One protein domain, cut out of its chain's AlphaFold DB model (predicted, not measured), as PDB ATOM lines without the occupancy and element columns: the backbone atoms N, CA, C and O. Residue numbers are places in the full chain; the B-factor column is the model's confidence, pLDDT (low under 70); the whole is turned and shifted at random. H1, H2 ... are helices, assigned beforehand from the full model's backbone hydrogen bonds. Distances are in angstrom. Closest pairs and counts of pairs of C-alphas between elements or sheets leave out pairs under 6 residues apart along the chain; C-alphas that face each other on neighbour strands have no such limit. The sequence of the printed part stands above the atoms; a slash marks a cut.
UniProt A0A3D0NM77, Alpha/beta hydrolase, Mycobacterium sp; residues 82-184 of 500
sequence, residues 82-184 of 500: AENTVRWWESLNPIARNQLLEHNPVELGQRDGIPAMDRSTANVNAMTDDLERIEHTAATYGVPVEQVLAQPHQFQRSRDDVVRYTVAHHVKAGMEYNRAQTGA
ATOM      1  N   ALA A  82      -5.669 -24.634 110.843       87.50
ATOM      2  CA  ALA A  82      -5.765 -24.264 112.247       87.50
ATOM      3  C   ALA A  82      -5.996 -25.493 113.157       87.50
ATOM      4  O   ALA A  82      -5.367 -25.603 114.203       87.50
ATOM      5  N   GLU A  83      -6.748 -26.506 112.715       89.00
ATOM      6  CA  GLU A  83      -6.933 -27.764 113.463       89.00
ATOM      7  C   GLU A  83      -5.633 -28.577 113.578       89.00
ATOM      8  O   GLU A  83      -5.394 -29.275 114.564       89.00
ATOM      9  N   ASN A  84      -4.765 -28.508 112.565       91.62
ATOM     10  CA  ASN A  84      -3.431 -29.100 112.643       91.62
ATOM     11  C   ASN A  84      -2.517 -28.302 113.578       91.62
ATOM     12  O   ASN A  84      -1.708 -28.920 114.269       91.62
ATOM     13  N   THR A  85      -2.659 -26.974 113.625       93.88
ATOM     14  CA  THR A  85      -1.959 -26.129 114.601       93.88
ATOM     15  C   THR A  85      -2.337 -26.524 116.026       93.88
ATOM     16  O   THR A  85      -1.423 -26.718 116.818       93.88
ATOM     17  N   VAL A  86      -3.627 -26.740 116.326       92.88
ATOM     18  CA  VAL A  86      -4.085 -27.198 117.656       92.88
ATOM     19  C   VAL A  86      -3.363 -28.483 118.055       92.88
ATOM     20  O   VAL A  86      -2.653 -28.514 119.055       92.88
ATOM     21  N   ARG A  87      -3.440 -29.525 117.217       92.38
ATOM     22  CA  ARG A  87      -2.799 -30.822 117.509       92.38
ATOM     23  C   ARG A  87      -1.287 -30.719 117.677       92.38
ATOM     24  O   ARG A  87      -0.704 -31.411 118.509       92.38
ATOM     25  N   TRP A  88      -0.638 -29.892 116.860       94.12
ATOM     26  CA  TRP A  88       0.792 -29.644 116.980       94.12
ATOM     27  C   TRP A  88       1.115 -28.952 118.304       94.12
ATOM     28  O   TRP A  88       1.974 -29.437 119.036       94.12
ATOM     29  N   TRP A  89       0.401 -27.881 118.640       94.69
ATOM     30  CA  TRP A  89       0.609 -27.129 119.871       94.69
ATOM     31  C   TRP A  89       0.391 -27.997 121.113       94.69
ATOM     32  O   TRP A  89       1.243 -28.044 122.004       94.69
ATOM     33  N   GLU A  90      -0.687 -28.783 121.124       92.12
ATOM     34  CA  GLU A  90      -1.012 -29.740 122.183       92.12
ATOM     35  C   GLU A  90       0.066 -30.816 122.367       92.12
ATOM     36  O   GLU A  90       0.326 -31.241 123.492       92.12
ATOM     37  N   SER A  91       0.746 -31.218 121.288       92.75
ATOM     38  CA  SER A  91       1.826 -32.211 121.349       92.75
ATOM     39  C   SER A  91       3.113 -31.700 122.009       92.75
ATOM     40  O   SER A  91       3.954 -32.503 122.420       92.75
ATOM     41  N   LEU A  92       3.285 -30.378 122.115       91.31
ATOM     42  CA  LEU A  92       4.453 -29.767 122.740       91.31
ATOM     43  C   LEU A  92       4.351 -29.818 124.264       91.31
ATOM     44  O   LEU A  92       3.285 -29.604 124.841       91.31
ATOM     45  N   ASN A  93       5.490 -30.038 124.921       87.62
ATOM     46  CA  ASN A  93       5.587 -29.882 126.370       87.62
ATOM     47  C   ASN A  93       5.607 -28.384 126.767       87.62
ATOM     48  O   ASN A  93       5.896 -27.533 125.921       87.62
ATOM     49  N   PRO A  94       5.351 -28.045 128.045       87.25
ATOM     50  CA  PRO A  94       5.272 -26.649 128.485       87.25
ATOM     51  C   PRO A  94       6.533 -25.811 128.222       87.25
ATOM     52  O   PRO A  94       6.421 -24.647 127.853       87.25
ATOM     53  N   ILE A  95       7.737 -26.387 128.339       83.81
ATOM     54  CA  ILE A  95       8.984 -25.656 128.047       83.81
ATOM     55  C   ILE A  95       9.059 -25.295 126.570       83.81
ATOM     56  O   ILE A  95       9.367 -24.158 126.230       83.81
ATOM     57  N   ALA A  96       8.782 -26.263 125.696       89.75
ATOM     58  CA  ALA A  96       8.799 -26.068 124.255       89.75
ATOM     59  C   ALA A  96       7.813 -24.967 123.839       89.75
ATOM     60  O   ALA A  96       8.166 -24.113 123.031       89.75
ATOM     61  N   ARG A  97       6.610 -24.942 124.432       92.38
ATOM     62  CA  ARG A  97       5.641 -23.855 124.220       92.38
ATOM     63  C   ARG A  97       6.203 -22.512 124.677       92.38
ATOM     64  O   ARG A  97       6.240 -21.589 123.875       92.38
ATOM     65  N   ASN A  98       6.725 -22.419 125.899       90.12
ATOM     66  CA  ASN A  98       7.282 -21.170 126.428       90.12
ATOM     67  C   ASN A  98       8.447 -20.637 125.579       90.12
ATOM     68  O   ASN A  98       8.462 -19.459 125.235       90.12
ATOM     69  N   GLN A  99       9.374 -21.506 125.168       89.62
ATOM     70  CA  GLN A  99      10.476 -21.143 124.270       89.62
ATOM     71  C   GLN A  99       9.966 -20.590 122.934       89.62
ATOM     72  O   GLN A  99      10.493 -19.608 122.409       89.62
ATOM     73  N   LEU A 100       8.930 -21.209 122.371       92.94
ATOM     74  CA  LEU A 100       8.309 -20.743 121.139       92.94
ATOM     75  C   LEU A 100       7.642 -19.370 121.330       92.94
ATOM     76  O   LEU A 100       7.879 -18.482 120.511       92.94
ATOM     77  N   LEU A 101       6.877 -19.167 122.409       93.56
ATOM     78  CA  LEU A 101       6.225 -17.885 122.725       93.56
ATOM     79  C   LEU A 101       7.229 -16.748 122.953       93.56
ATOM     80  O   LEU A 101       6.950 -15.604 122.593       93.56
ATOM     81  N   GLU A 102       8.391 -17.049 123.531       90.31
ATOM     82  CA  GLU A 102       9.456 -16.073 123.785       90.31
ATOM     83  C   GLU A 102      10.231 -15.720 122.511       90.31
ATOM     84  O   GLU A 102      10.463 -14.550 122.219       90.31
ATOM     85  N   HIS A 103      10.619 -16.717 121.715       91.31
ATOM     86  CA  HIS A 103      11.530 -16.496 120.588       91.31
ATOM     87  C   HIS A 103      10.835 -16.290 119.238       91.31
ATOM     88  O   HIS A 103      11.468 -15.827 118.288       91.31
ATOM     89  N   ASN A 104       9.552 -16.649 119.121       93.69
ATOM     90  CA  ASN A 104       8.782 -16.561 117.878       93.69
ATOM     91  C   ASN A 104       7.410 -15.870 118.077       93.69
ATOM     92  O   ASN A 104       6.413 -16.314 117.493       93.69
ATOM     93  N   PRO A 105       7.324 -14.771 118.858       95.44
ATOM     94  CA  PRO A 105       6.047 -14.178 119.253       95.44
ATOM     95  C   PRO A 105       5.216 -13.692 118.057       95.44
ATOM     96  O   PRO A 105       4.008 -13.906 117.999       95.44
ATOM     97  N   VAL A 106       5.863 -13.102 117.046       92.81
ATOM     98  CA  VAL A 106       5.177 -12.583 115.850       92.81
ATOM     99  C   VAL A 106       4.542 -13.701 115.021       92.81
ATOM    100  O   VAL A 106       3.457 -13.514 114.478       92.81
ATOM    101  N   GLU A 107       5.197 -14.860 114.898       91.75
ATOM    102  CA  GLU A 107       4.644 -15.973 114.119       91.75
ATOM    103  C   GLU A 107       3.470 -16.634 114.852       91.75
ATOM    104  O   GLU A 107       2.443 -16.912 114.235       91.75
ATOM    105  N   LEU A 108       3.594 -16.851 116.164       93.25
ATOM    106  CA  LEU A 108       2.594 -17.574 116.955       93.25
ATOM    107  C   LEU A 108       1.378 -16.720 117.305       93.25
ATOM    108  O   LEU A 108       0.253 -17.196 117.201       93.25
ATOM    109  N   GLY A 109       1.580 -15.444 117.639       93.31
ATOM    110  CA  GLY A 109       0.489 -14.523 117.971       93.31
ATOM    111  C   GLY A 109      -0.482 -14.272 116.808       93.31
ATOM    112  O   GLY A 109      -1.609 -13.808 117.002       93.31
ATOM    113  N   GLN A 110      -0.063 -14.614 115.587       89.69
ATOM    114  CA  GLN A 110      -0.841 -14.485 114.358       89.69
ATOM    115  C   GLN A 110      -1.400 -15.805 113.825       89.69
ATOM    116  O   GLN A 110      -1.942 -15.821 112.717       89.69
ATOM    117  N   ARG A 111      -1.246 -16.901 114.569       91.50
ATOM    118  CA  ARG A 111      -1.551 -18.240 114.083       91.50
ATOM    119  C   ARG A 111      -2.843 -18.774 114.681       91.50
ATOM    120  O   ARG A 111      -2.935 -18.994 115.885       91.50
ATOM    121  N   ASP A 112      -3.812 -19.049 113.820       92.38
ATOM    122  CA  ASP A 112      -5.048 -19.703 114.240       92.38
ATOM    123  C   ASP A 112      -4.779 -21.146 114.686       92.38
ATOM    124  O   ASP A 112      -3.943 -21.856 114.110       92.38
ATOM    125  N   GLY A 113      -5.496 -21.567 115.728       92.62
ATOM    126  CA  GLY A 113      -5.287 -22.845 116.409       92.62
ATOM    127  C   GLY A 113      -4.297 -22.799 117.581       92.62
ATOM    128  O   GLY A 113      -4.058 -23.835 118.192       92.62
ATOM    129  N   ILE A 114      -3.719 -21.636 117.901       95.31
ATOM    130  CA  ILE A 114      -3.043 -21.403 119.187       95.31
ATOM    131  C   ILE A 114      -4.091 -20.904 120.197       95.31
ATOM    132  O   ILE A 114      -4.783 -19.940 119.857       95.31
ATOM    133  N   PRO A 115      -4.208 -21.513 121.398       95.19
ATOM    134  CA  PRO A 115      -5.153 -21.080 122.431       95.19
ATOM    135  C   PRO A 115      -5.045 -19.586 122.747       95.19
ATOM    136  O   PRO A 115      -3.952 -19.015 122.696       95.19
ATOM    137  N   ALA A 116      -6.160 -18.951 123.098       95.31
ATOM    138  CA  ALA A 116      -6.279 -17.508 123.300       95.31
ATOM    139  C   ALA A 116      -5.255 -16.962 124.306       95.31
ATOM    140  O   ALA A 116      -4.636 -15.923 124.054       95.31
ATOM    141  N   MET A 117      -5.017 -17.687 125.401       95.44
ATOM    142  CA  MET A 117      -4.016 -17.332 126.409       95.44
ATOM    143  C   MET A 117      -2.589 -17.327 125.845       95.44
ATOM    144  O   MET A 117      -1.866 -16.338 125.969       95.44
ATOM    145  N   ASP A 118      -2.198 -18.400 125.160       96.56
ATOM    146  CA  ASP A 118      -0.868 -18.528 124.557       96.56
ATOM    147  C   ASP A 118      -0.675 -17.498 123.432       96.56
ATOM    148  O   ASP A 118       0.376 -16.859 123.312       96.56
ATOM    149  N   ARG A 119      -1.723 -17.261 122.636       95.88
ATOM    150  CA  ARG A 119      -1.754 -16.231 121.591       95.88
ATOM    151  C   ARG A 119      -1.579 -14.835 122.193       95.88
ATOM    152  O   ARG A 119      -0.826 -14.029 121.646       95.88
ATOM    153  N   SER A 120      -2.208 -14.581 123.342       98.12
ATOM    154  CA  SER A 120      -2.029 -13.361 124.130       98.12
ATOM    155  C   SER A 120      -0.593 -13.201 124.608       98.12
ATOM    156  O   SER A 120      -0.002 -12.151 124.371       98.12
ATOM    157  N   THR A 121       0.017 -14.238 125.190       98.19
ATOM    158  CA  THR A 121       1.430 -14.200 125.598       98.19
ATOM    159  C   THR A 121       2.343 -13.833 124.425       98.19
ATOM    160  O   THR A 121       3.139 -12.901 124.537       98.19
ATOM    161  N   ALA A 122       2.189 -14.491 123.273       98.00
ATOM    162  CA  ALA A 122       2.977 -14.188 122.080       98.00
ATOM    163  C   ALA A 122       2.779 -12.738 121.598       98.00
ATOM    164  O   ALA A 122       3.750 -12.019 121.363       98.00
ATOM    165  N   ASN A 123       1.535 -12.269 121.475       98.50
ATOM    166  CA  ASN A 123       1.276 -10.905 121.013       98.50
ATOM    167  C   ASN A 123       1.735  -9.839 122.020       98.50
ATOM    168  O   ASN A 123       2.228  -8.793 121.602       98.50
ATOM    169  N   VAL A 124       1.615 -10.089 123.329       98.62
ATOM    170  CA  VAL A 124       2.108  -9.180 124.378       98.62
ATOM    171  C   VAL A 124       3.632  -9.090 124.347       98.62
ATOM    172  O   VAL A 124       4.160  -7.986 124.481       98.62
ATOM    173  N   ASN A 125       4.338 -10.195 124.094       98.12
ATOM    174  CA  ASN A 125       5.789 -10.180 123.896       98.12
ATOM    175  C   ASN A 125       6.162  -9.319 122.677       98.12
ATOM    176  O   ASN A 125       6.959  -8.394 122.802       98.12
ATOM    177  N   ALA A 126       5.508  -9.530 121.527       98.31
ATOM    178  CA  ALA A 126       5.753  -8.722 120.325       98.31
ATOM    179  C   ALA A 126       5.448  -7.224 120.530       98.31
ATOM    180  O   ALA A 126       6.185  -6.362 120.051       98.31
ATOM    181  N   MET A 127       4.369  -6.902 121.247       98.56
ATOM    182  CA  MET A 127       4.012  -5.527 121.600       98.56
ATOM    183  C   MET A 127       5.050  -4.899 122.539       98.56
ATOM    184  O   MET A 127       5.426  -3.741 122.360       98.56
ATOM    185  N   THR A 128       5.519  -5.654 123.532       98.38
ATOM    186  CA  THR A 128       6.535  -5.202 124.491       98.38
ATOM    187  C   THR A 128       7.857  -4.915 123.789       98.38
ATOM    188  O   THR A 128       8.421  -3.843 123.991       98.38
ATOM    189  N   ASP A 129       8.285  -5.784 122.872       97.50
ATOM    190  CA  ASP A 129       9.485  -5.569 122.057       97.50
ATOM    191  C   ASP A 129       9.419  -4.262 121.247       97.50
ATOM    192  O   ASP A 129      10.417  -3.546 121.111       97.50
ATOM    193  N   ASP A 130       8.249  -3.932 120.690       98.31
ATOM    194  CA  ASP A 130       8.043  -2.693 119.933       98.31
ATOM    195  C   ASP A 130       8.109  -1.443 120.833       98.31
ATOM    196  O   ASP A 130       8.669  -0.421 120.418       98.31
ATOM    197  N   LEU A 131       7.612  -1.523 122.074       98.62
ATOM    198  CA  LEU A 131       7.735  -0.458 123.080       98.62
ATOM    199  C   LEU A 131       9.191  -0.262 123.515       98.62
ATOM    200  O   LEU A 131       9.754   0.836 123.399       98.62
ATOM    201  N   GLU A 132       9.825  -1.345 123.962       98.12
ATOM    202  CA  GLU A 132      11.175  -1.332 124.518       98.12
ATOM    203  C   GLU A 132      12.209  -0.862 123.497       98.12
ATOM    204  O   GLU A 132      13.170  -0.176 123.848       98.12
ATOM    205  N   ARG A 133      11.999  -1.133 122.205       97.06
ATOM    206  CA  ARG A 133      12.880  -0.667 121.126       97.06
ATOM    207  C   ARG A 133      13.077   0.849 121.127       97.06
ATOM    208  O   ARG A 133      14.195   1.315 120.872       97.06
ATOM    209  N   ILE A 134      12.023   1.625 121.376       98.38
ATOM    210  CA  ILE A 134      12.102   3.089 121.452       98.38
ATOM    211  C   ILE A 134      12.512   3.538 122.854       98.38
ATOM    212  O   ILE A 134      13.373   4.410 122.974       98.38
ATOM    213  N   GLU A 135      11.962   2.933 123.905       98.31
ATOM    214  CA  GLU A 135      12.247   3.309 125.297       98.31
ATOM    215  C   GLU A 135      13.718   3.082 125.664       98.31
ATOM    216  O   GLU A 135      14.371   3.962 126.228       98.31
ATOM    217  N   HIS A 136      14.294   1.953 125.247       97.88
ATOM    218  CA  HIS A 136      15.714   1.663 125.416       97.88
ATOM    219  C   HIS A 136      16.598   2.622 124.612       97.88
ATOM    220  O   HIS A 136      17.659   3.039 125.080       97.88
ATOM    221  N   THR A 137      16.159   3.012 123.410       98.25
ATOM    222  CA  THR A 137      16.855   4.031 122.613       98.25
ATOM    223  C   THR A 137      16.860   5.363 123.366       98.25
ATOM    224  O   THR A 137      17.919   5.952 123.569       98.25
ATOM    225  N   ALA A 138      15.706   5.810 123.859       98.19
ATOM    226  CA  ALA A 138      15.579   7.038 124.639       98.19
ATOM    227  C   ALA A 138      16.495   7.021 125.879       98.19
ATOM    228  O   ALA A 138      17.281   7.951 126.085       98.19
ATOM    229  N   ALA A 139      16.492   5.916 126.633       98.06
ATOM    230  CA  ALA A 139      17.354   5.719 127.797       98.06
ATOM    231  C   ALA A 139      18.853   5.744 127.446       98.06
ATOM    232  O   ALA A 139      19.630   6.414 128.124       98.06
ATOM    233  N   THR A 140      19.258   5.074 126.363       97.94
ATOM    234  CA  THR A 140      20.658   5.020 125.898       97.94
ATOM    235  C   THR A 140      21.200   6.404 125.546       97.94
ATOM    236  O   THR A 140      22.353   6.719 125.840       97.94
ATOM    237  N   TYR A 141      20.369   7.245 124.931       97.38
ATOM    238  CA  TYR A 141      20.741   8.605 124.542       97.38
ATOM    239  C   TYR A 141      20.477   9.652 125.637       97.38
ATOM    240  O   TYR A 141      20.870  10.806 125.469       97.38
ATOM    241  N   GLY A 142      19.844   9.274 126.753       97.81
ATOM    242  CA  GLY A 142      19.498  10.187 127.844       97.81
ATOM    243  C   GLY A 142      18.472  11.252 127.444       97.81
ATOM    244  O   GLY A 142      18.557  12.387 127.914       97.81
ATOM    245  N   VAL A 143      17.536  10.907 126.558       98.31
ATOM    246  CA  VAL A 143      16.492  11.807 126.040       98.31
ATOM    247  C   VAL A 143      15.091  11.266 126.355       98.31
ATOM    248  O   VAL A 143      14.946  10.067 126.582       98.31
ATOM    249  N   PRO A 144      14.045  12.109 126.355       98.25
ATOM    250  CA  PRO A 144      12.663  11.639 126.430       98.25
ATOM    251  C   PRO A 144      12.261  10.812 125.199       98.25
ATOM    252  O   PRO A 144      12.769  11.040 124.094       98.25
ATOM    253  N   VAL A 145      11.303   9.897 125.370       98.00
ATOM    254  CA  VAL A 145      10.746   9.067 124.283       98.00
ATOM    255  C   VAL A 145      10.213   9.933 123.143       98.00
ATOM    256  O   VAL A 145      10.477   9.660 121.973       98.00
ATOM    257  N   GLU A 146       9.545  11.036 123.469       98.06
ATOM    258  CA  GLU A 146       8.944  11.965 122.511       98.06
ATOM    259  C   GLU A 146       9.987  12.553 121.557       98.06
ATOM    260  O   GLU A 146       9.699  12.796 120.384       98.06
ATOM    261  N   GLN A 147      11.222  12.746 122.031       98.12
ATOM    262  CA  GLN A 147      12.311  13.234 121.192       98.12
ATOM    263  C   GLN A 147      12.752  12.173 120.175       98.12
ATOM    264  O   GLN A 147      13.010  12.512 119.017       98.12
ATOM    265  N   VAL A 148      12.787  10.898 120.576       98.19
ATOM    266  CA  VAL A 148      13.075   9.777 119.669       98.19
ATOM    267  C   VAL A 148      11.973   9.640 118.622       98.19
ATOM    268  O   VAL A 148      12.277   9.526 117.437       98.19
ATOM    269  N   LEU A 149      10.704   9.732 119.027       97.56
ATOM    270  CA  LEU A 149       9.557   9.654 118.115       97.56
ATOM    271  C   LEU A 149       9.525  10.814 117.111       97.56
ATOM    272  O   LEU A 149       9.216  10.610 115.938       97.56
ATOM    273  N   ALA A 150       9.875  12.028 117.544       97.62
ATOM    274  CA  ALA A 150       9.889  13.205 116.680       97.62
ATOM    275  C   ALA A 150      11.039  13.186 115.659       97.62
ATOM    276  O   ALA A 150      10.912  13.746 114.566       97.62
ATOM    277  N   GLN A 151      12.185  12.592 116.009       96.94
ATOM    278  CA  GLN A 151      13.408  12.629 115.199       96.94
ATOM    279  C   GLN A 151      14.095  11.251 115.115       96.94
ATOM    280  O   GLN A 151      15.296  11.151 115.372       96.94
ATOM    281  N   PRO A 152      13.390  10.184 114.683       96.75
ATOM    282  CA  PRO A 152      13.853   8.798 114.828       96.75
ATOM    283  C   PRO A 152      15.192   8.540 114.132       96.75
ATOM    284  O   PRO A 152      16.061   7.850 114.662       96.75
ATOM    285  N   HIS A 153      15.422   9.181 112.984       96.69
ATOM    286  CA  HIS A 153      16.667   9.034 112.229       96.69
ATOM    287  C   HIS A 153      17.910   9.557 112.969       96.69
ATOM    288  O   HIS A 153      19.000   9.042 112.730       96.69
ATOM    289  N   GLN A 154      17.774  10.534 113.877       96.75
ATOM    290  CA  GLN A 154      18.901  11.001 114.701       96.75
ATOM    291  C   GLN A 154      19.330   9.957 115.740       96.75
ATOM    292  O   GLN A 154      20.485   9.943 116.159       96.75
ATOM    293  N   PHE A 155      18.420   9.050 116.096       97.00
ATOM    294  CA  PHE A 155      18.611   7.998 117.092       97.00
ATOM    295  C   PHE A 155      18.680   6.601 116.461       97.00
ATOM    296  O   PHE A 155      18.420   5.601 117.120       97.00
ATOM    297  N   GLN A 156      19.021   6.519 115.168       96.56
ATOM    298  CA  GLN A 156      19.147   5.253 114.429       96.56
ATOM    299  C   GLN A 156      17.869   4.397 114.463       96.56
ATOM    300  O   GLN A 156      17.933   3.165 114.481       96.56
ATOM    301  N   ARG A 157      16.702   5.046 114.503       97.56
ATOM    302  CA  ARG A 157      15.378   4.432 114.366       97.56
ATOM    303  C   ARG A 157      14.747   4.819 113.031       97.56
ATOM    304  O   ARG A 157      15.098   5.822 112.398       97.56
ATOM    305  N   SER A 158      13.827   3.986 112.582       97.00
ATOM    306  CA  SER A 158      13.047   4.158 111.364       97.00
ATOM    307  C   SER A 158      11.680   4.779 111.661       97.00
ATOM    308  O   SER A 158      11.260   4.890 112.809       97.00
ATOM    309  N   ARG A 159      10.958   5.181 110.607       95.75
ATOM    310  CA  ARG A 159       9.543   5.561 110.744       95.75
ATOM    311  C   ARG A 159       8.657   4.366 111.108       95.75
ATOM    312  O   ARG A 159       7.666   4.563 111.794       95.75
ATOM    313  N   ASP A 160       9.027   3.160 110.676       97.19
ATOM    314  CA  ASP A 160       8.313   1.927 111.025       97.19
ATOM    315  C   ASP A 160       8.402   1.648 112.532       97.19
ATOM    316  O   ASP A 160       7.392   1.339 113.151       97.19
ATOM    317  N   ASP A 161       9.564   1.891 113.152       97.81
ATOM    318  CA  ASP A 161       9.718   1.778 114.611       97.81
ATOM    319  C   ASP A 161       8.777   2.741 115.359       97.81
ATOM    320  O   ASP A 161       8.216   2.383 116.389       97.81
ATOM    321  N   VAL A 162       8.563   3.955 114.831       98.06
ATOM    322  CA  VAL A 162       7.631   4.942 115.411       98.06
ATOM    323  C   VAL A 162       6.176   4.496 115.262       98.06
ATOM    324  O   VAL A 162       5.396   4.625 116.206       98.06
ATOM    325  N   VAL A 163       5.803   3.965 114.095       98.00
ATOM    326  CA  VAL A 163       4.461   3.413 113.844       98.00
ATOM    327  C   VAL A 163       4.179   2.256 114.799       98.00
ATOM    328  O   VAL A 163       3.165   2.266 115.495       98.00
ATOM    329  N   ARG A 164       5.112   1.304 114.892       98.38
ATOM    330  CA  ARG A 164       5.032   0.159 115.801       98.38
ATOM    331  C   ARG A 164       4.909   0.586 117.252       98.38
ATOM    332  O   ARG A 164       3.998   0.125 117.925       98.38
ATOM    333  N   TYR A 165       5.738   1.531 117.696       98.56
ATOM    334  CA  TYR A 165       5.638   2.088 119.044       98.56
ATOM    335  C   TYR A 165       4.268   2.717 119.312       98.56
ATOM    336  O   TYR A 165       3.676   2.484 120.360       98.56
ATOM    337  N   THR A 166       3.743   3.492 118.361       98.25
ATOM    338  CA  THR A 166       2.445   4.171 118.500       98.25
ATOM    339  C   THR A 166       1.311   3.158 118.649       98.25
ATOM    340  O   THR A 166       0.502   3.262 119.570       98.25
ATOM    341  N   VAL A 167       1.281   2.140 117.785       98.50
ATOM    342  CA  VAL A 167       0.300   1.051 117.863       98.50
ATOM    343  C   VAL A 167       0.457   0.268 119.168       98.50
ATOM    344  O   VAL A 167      -0.532   0.077 119.873       98.50
ATOM    345  N   ALA A 168       1.678  -0.124 119.538       98.75
ATOM    346  CA  ALA A 168       1.953  -0.845 120.778       98.75
ATOM    347  C   ALA A 168       1.494  -0.061 122.016       98.75
ATOM    348  O   ALA A 168       0.847  -0.610 122.906       98.75
ATOM    349  N   HIS A 169       1.778   1.243 122.047       98.56
ATOM    350  CA  HIS A 169       1.386   2.133 123.133       98.56
ATOM    351  C   HIS A 169      -0.137   2.215 123.271       98.56
ATOM    352  O   HIS A 169      -0.665   2.089 124.375       98.56
ATOM    353  N   HIS A 170      -0.856   2.358 122.157       98.50
ATOM    354  CA  HIS A 170      -2.315   2.407 122.161       98.50
ATOM    355  C   HIS A 170      -2.972   1.072 122.524       98.50
ATOM    356  O   HIS A 170      -3.963   1.075 123.255       98.50
ATOM    357  N   VAL A 171      -2.421  -0.060 122.077       98.69
ATOM    358  CA  VAL A 171      -2.897  -1.392 122.486       98.69
ATOM    359  C   VAL A 171      -2.686  -1.585 123.985       98.69
ATOM    360  O   VAL A 171      -3.643  -1.913 124.685       98.69
ATOM    361  N   LYS A 172      -1.485  -1.300 124.505       98.62
ATOM    362  CA  LYS A 172      -1.182  -1.399 125.940       98.62
ATOM    363  C   LYS A 172      -2.120  -0.529 126.778       98.62
ATOM    364  O   LYS A 172      -2.733  -1.036 127.716       98.62
ATOM    365  N   ALA A 173      -2.297   0.739 126.402       98.31
ATOM    366  CA  ALA A 173      -3.213   1.651 127.082       98.31
ATOM    367  C   ALA A 173      -4.667   1.147 127.043       98.31
ATOM    368  O   ALA A 173      -5.371   1.206 128.048       98.31
ATOM    369  N   GLY A 174      -5.110   0.597 125.908       98.25
ATOM    370  CA  GLY A 174      -6.422  -0.033 125.777       98.25
ATOM    371  C   GLY A 174      -6.595  -1.245 126.691       98.25
ATOM    372  O   GLY A 174      -7.616  -1.367 127.365       98.25
ATOM    373  N   MET A 175      -5.593  -2.123 126.775       98.50
ATOM    374  CA  MET A 175      -5.632  -3.282 127.671       98.50
ATOM    375  C   MET A 175      -5.672  -2.864 129.147       98.50
ATOM    376  O   MET A 175      -6.429  -3.431 129.934       98.50
ATOM    377  N   GLU A 176      -4.863  -1.879 129.539       97.94
ATOM    378  CA  GLU A 176      -4.845  -1.320 130.897       97.94
ATOM    379  C   GLU A 176      -6.186  -0.671 131.255       97.94
ATOM    380  O   GLU A 176      -6.728  -0.932 132.331       97.94
ATOM    381  N   TYR A 177      -6.752   0.108 130.332       97.69
ATOM    382  CA  TYR A 177      -8.053   0.743 130.492       97.69
ATOM    383  C   TYR A 177      -9.168  -0.288 130.698       97.69
ATOM    384  O   TYR A 177      -9.862  -0.244 131.714       97.69
ATOM    385  N   ASN A 178      -9.304  -1.260 129.788       97.62
ATOM    386  CA  ASN A 178     -10.363  -2.268 129.872       97.62
ATOM    387  C   ASN A 178     -10.220  -3.141 131.128       97.62
ATOM    388  O   ASN A 178     -11.225  -3.424 131.780       97.62
ATOM    389  N   ARG A 179      -8.990  -3.476 131.548       96.75
ATOM    390  CA  ARG A 179      -8.739  -4.161 132.829       96.75
ATOM    391  C   ARG A 179      -9.242  -3.340 134.015       96.75
ATOM    392  O   ARG A 179      -9.881  -3.886 134.908       96.75
ATOM    393  N   ALA A 180      -8.968  -2.036 134.027       96.88
ATOM    394  CA  ALA A 180      -9.393  -1.152 135.108       96.88
ATOM    395  C   ALA A 180     -10.921  -0.980 135.173       96.88
ATOM    396  O   ALA A 180     -11.460  -0.843 136.268       96.88
ATOM    397  N   GLN A 181     -11.613  -0.989 134.028       95.62
ATOM    398  CA  GLN A 181     -13.070  -0.806 133.968       95.62
ATOM    399  C   GLN A 181     -13.879  -2.074 134.271       95.62
ATOM    400  O   GLN A 181     -15.036  -1.976 134.672       95.62
ATOM    401  N   THR A 182     -13.301  -3.254 134.052       95.00
ATOM    402  CA  THR A 182     -14.041  -4.530 134.107       95.00
ATOM    403  C   THR A 182     -13.562  -5.442 135.232       95.00
ATOM    404  O   THR A 182     -14.313  -6.283 135.712       95.00
ATOM    405  N   GLY A 183     -12.301  -5.307 135.660       93.56
ATOM    406  CA  GLY A 183     -11.650  -6.266 136.555       93.56
ATOM    407  C   GLY A 183     -11.411  -7.644 135.922       93.56
ATOM    408  O   GLY A 183     -10.915  -8.535 136.609       93.56
ATOM    409  N   ALA A 184     -11.745  -7.820 134.641       93.06
ATOM    410  CA  ALA A 184     -11.593  -9.070 133.917       93.06
ATOM    411  C   ALA A 184     -10.156  -9.272 133.422       93.06
ATOM    412  O   ALA A 184      -9.345  -8.339 133.333       93.06
TER     413      ALA A 184
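Overview. This is residues 82 to 184 of the 500 residues of the protein "Alpha/beta hydrolase" of Mycobacterium sp (UniProt A0A3D0NM77). Two long helices, H4 and H7, cross steeply as a lopsided X, with small helices gathered at both ends of H4: H2 and H3 pack on its first part, and H5 packs on its last part with H6 near it. Beyond H2, H1 lies far out at one end of the long axis, and residues 173 to 184 stick out as an arm, of which 173 to 182 belong to H7. The printed part has 103 residues with seven named helices, H1 to H7 in order, and no named strand; the class is all helix. It is loose, with a radius of gyration of the C-alphas of 16.5 A and spans of 47 by 33 by 21 A.

Along the chain. Find C-alpha 82 at (-5.765, -24.264, 112.247); here H1 begins and runs to residue 91, 14.3 A. Next come H2, residues 94 to 103, also 14.3 A, and H3, residues 105 to 108. Look then for C-alpha 116 at (-6.279, -17.508, 123.300), from which H4 runs 37.6 A to residue 141, with a kink of 29 degrees near residue 131. H5, residues 145 to 150, and H6, residues 152 to 155, follow. H7 takes residues 159 to 182, 34.7 A, and ends at C-alpha 182 at (-14.041, -4.530, 134.107).

Arrangement. Start at H4, the hub, which touches four helices. With residues 118 to 125 alone it touches H2, at a steep tilt of 39 degrees, the same way; the closest C-alphas, of Leu 101 and Ala 122, are 5.0 A apart. H3 touches residues 119 to 126 alone of H4, the closest C-alphas being those of Pro 105 and Ala 122, 4.2 A apart. Residues 127 to 134 alone of H4 touch residues 161 to 172 alone of H7, at a steep tilt of 55 degrees, opposite ways; the closest C-alphas, of Met 127 and Ala 168, are 5.2 A apart. H5 is about perpendicular to H4 at 81 degrees and touches its residues 134 to 138 alone, with the C-alphas of Ala 138 and Val 145 closest at 5.3 A. H6 is close to H5 but not clearly touching, the closest C-alphas being those of Val 148 and Phe 155, 6.4 A apart. H1 is likewise close to H2, with the C-alphas of Trp 89 and Arg 97 closest at 7.4 A, and is apart from H4. In the backbones of H1, H2, H5 and H7 every O i to N i+4 pair is within hydrogen-bond range, in H4 20 of 22, and H3 and H6 are too short for such a pair.

Size, cuts and confidence. The two C-alphas farthest apart are those of Glu 83 and Gly 142, 48.4 A. The printed part has no cut. The link from H3 to H4 is short, with 7 residues; the other links are tight. The mean pLDDT of the printed part is 95.6, and no printed residue is under 70.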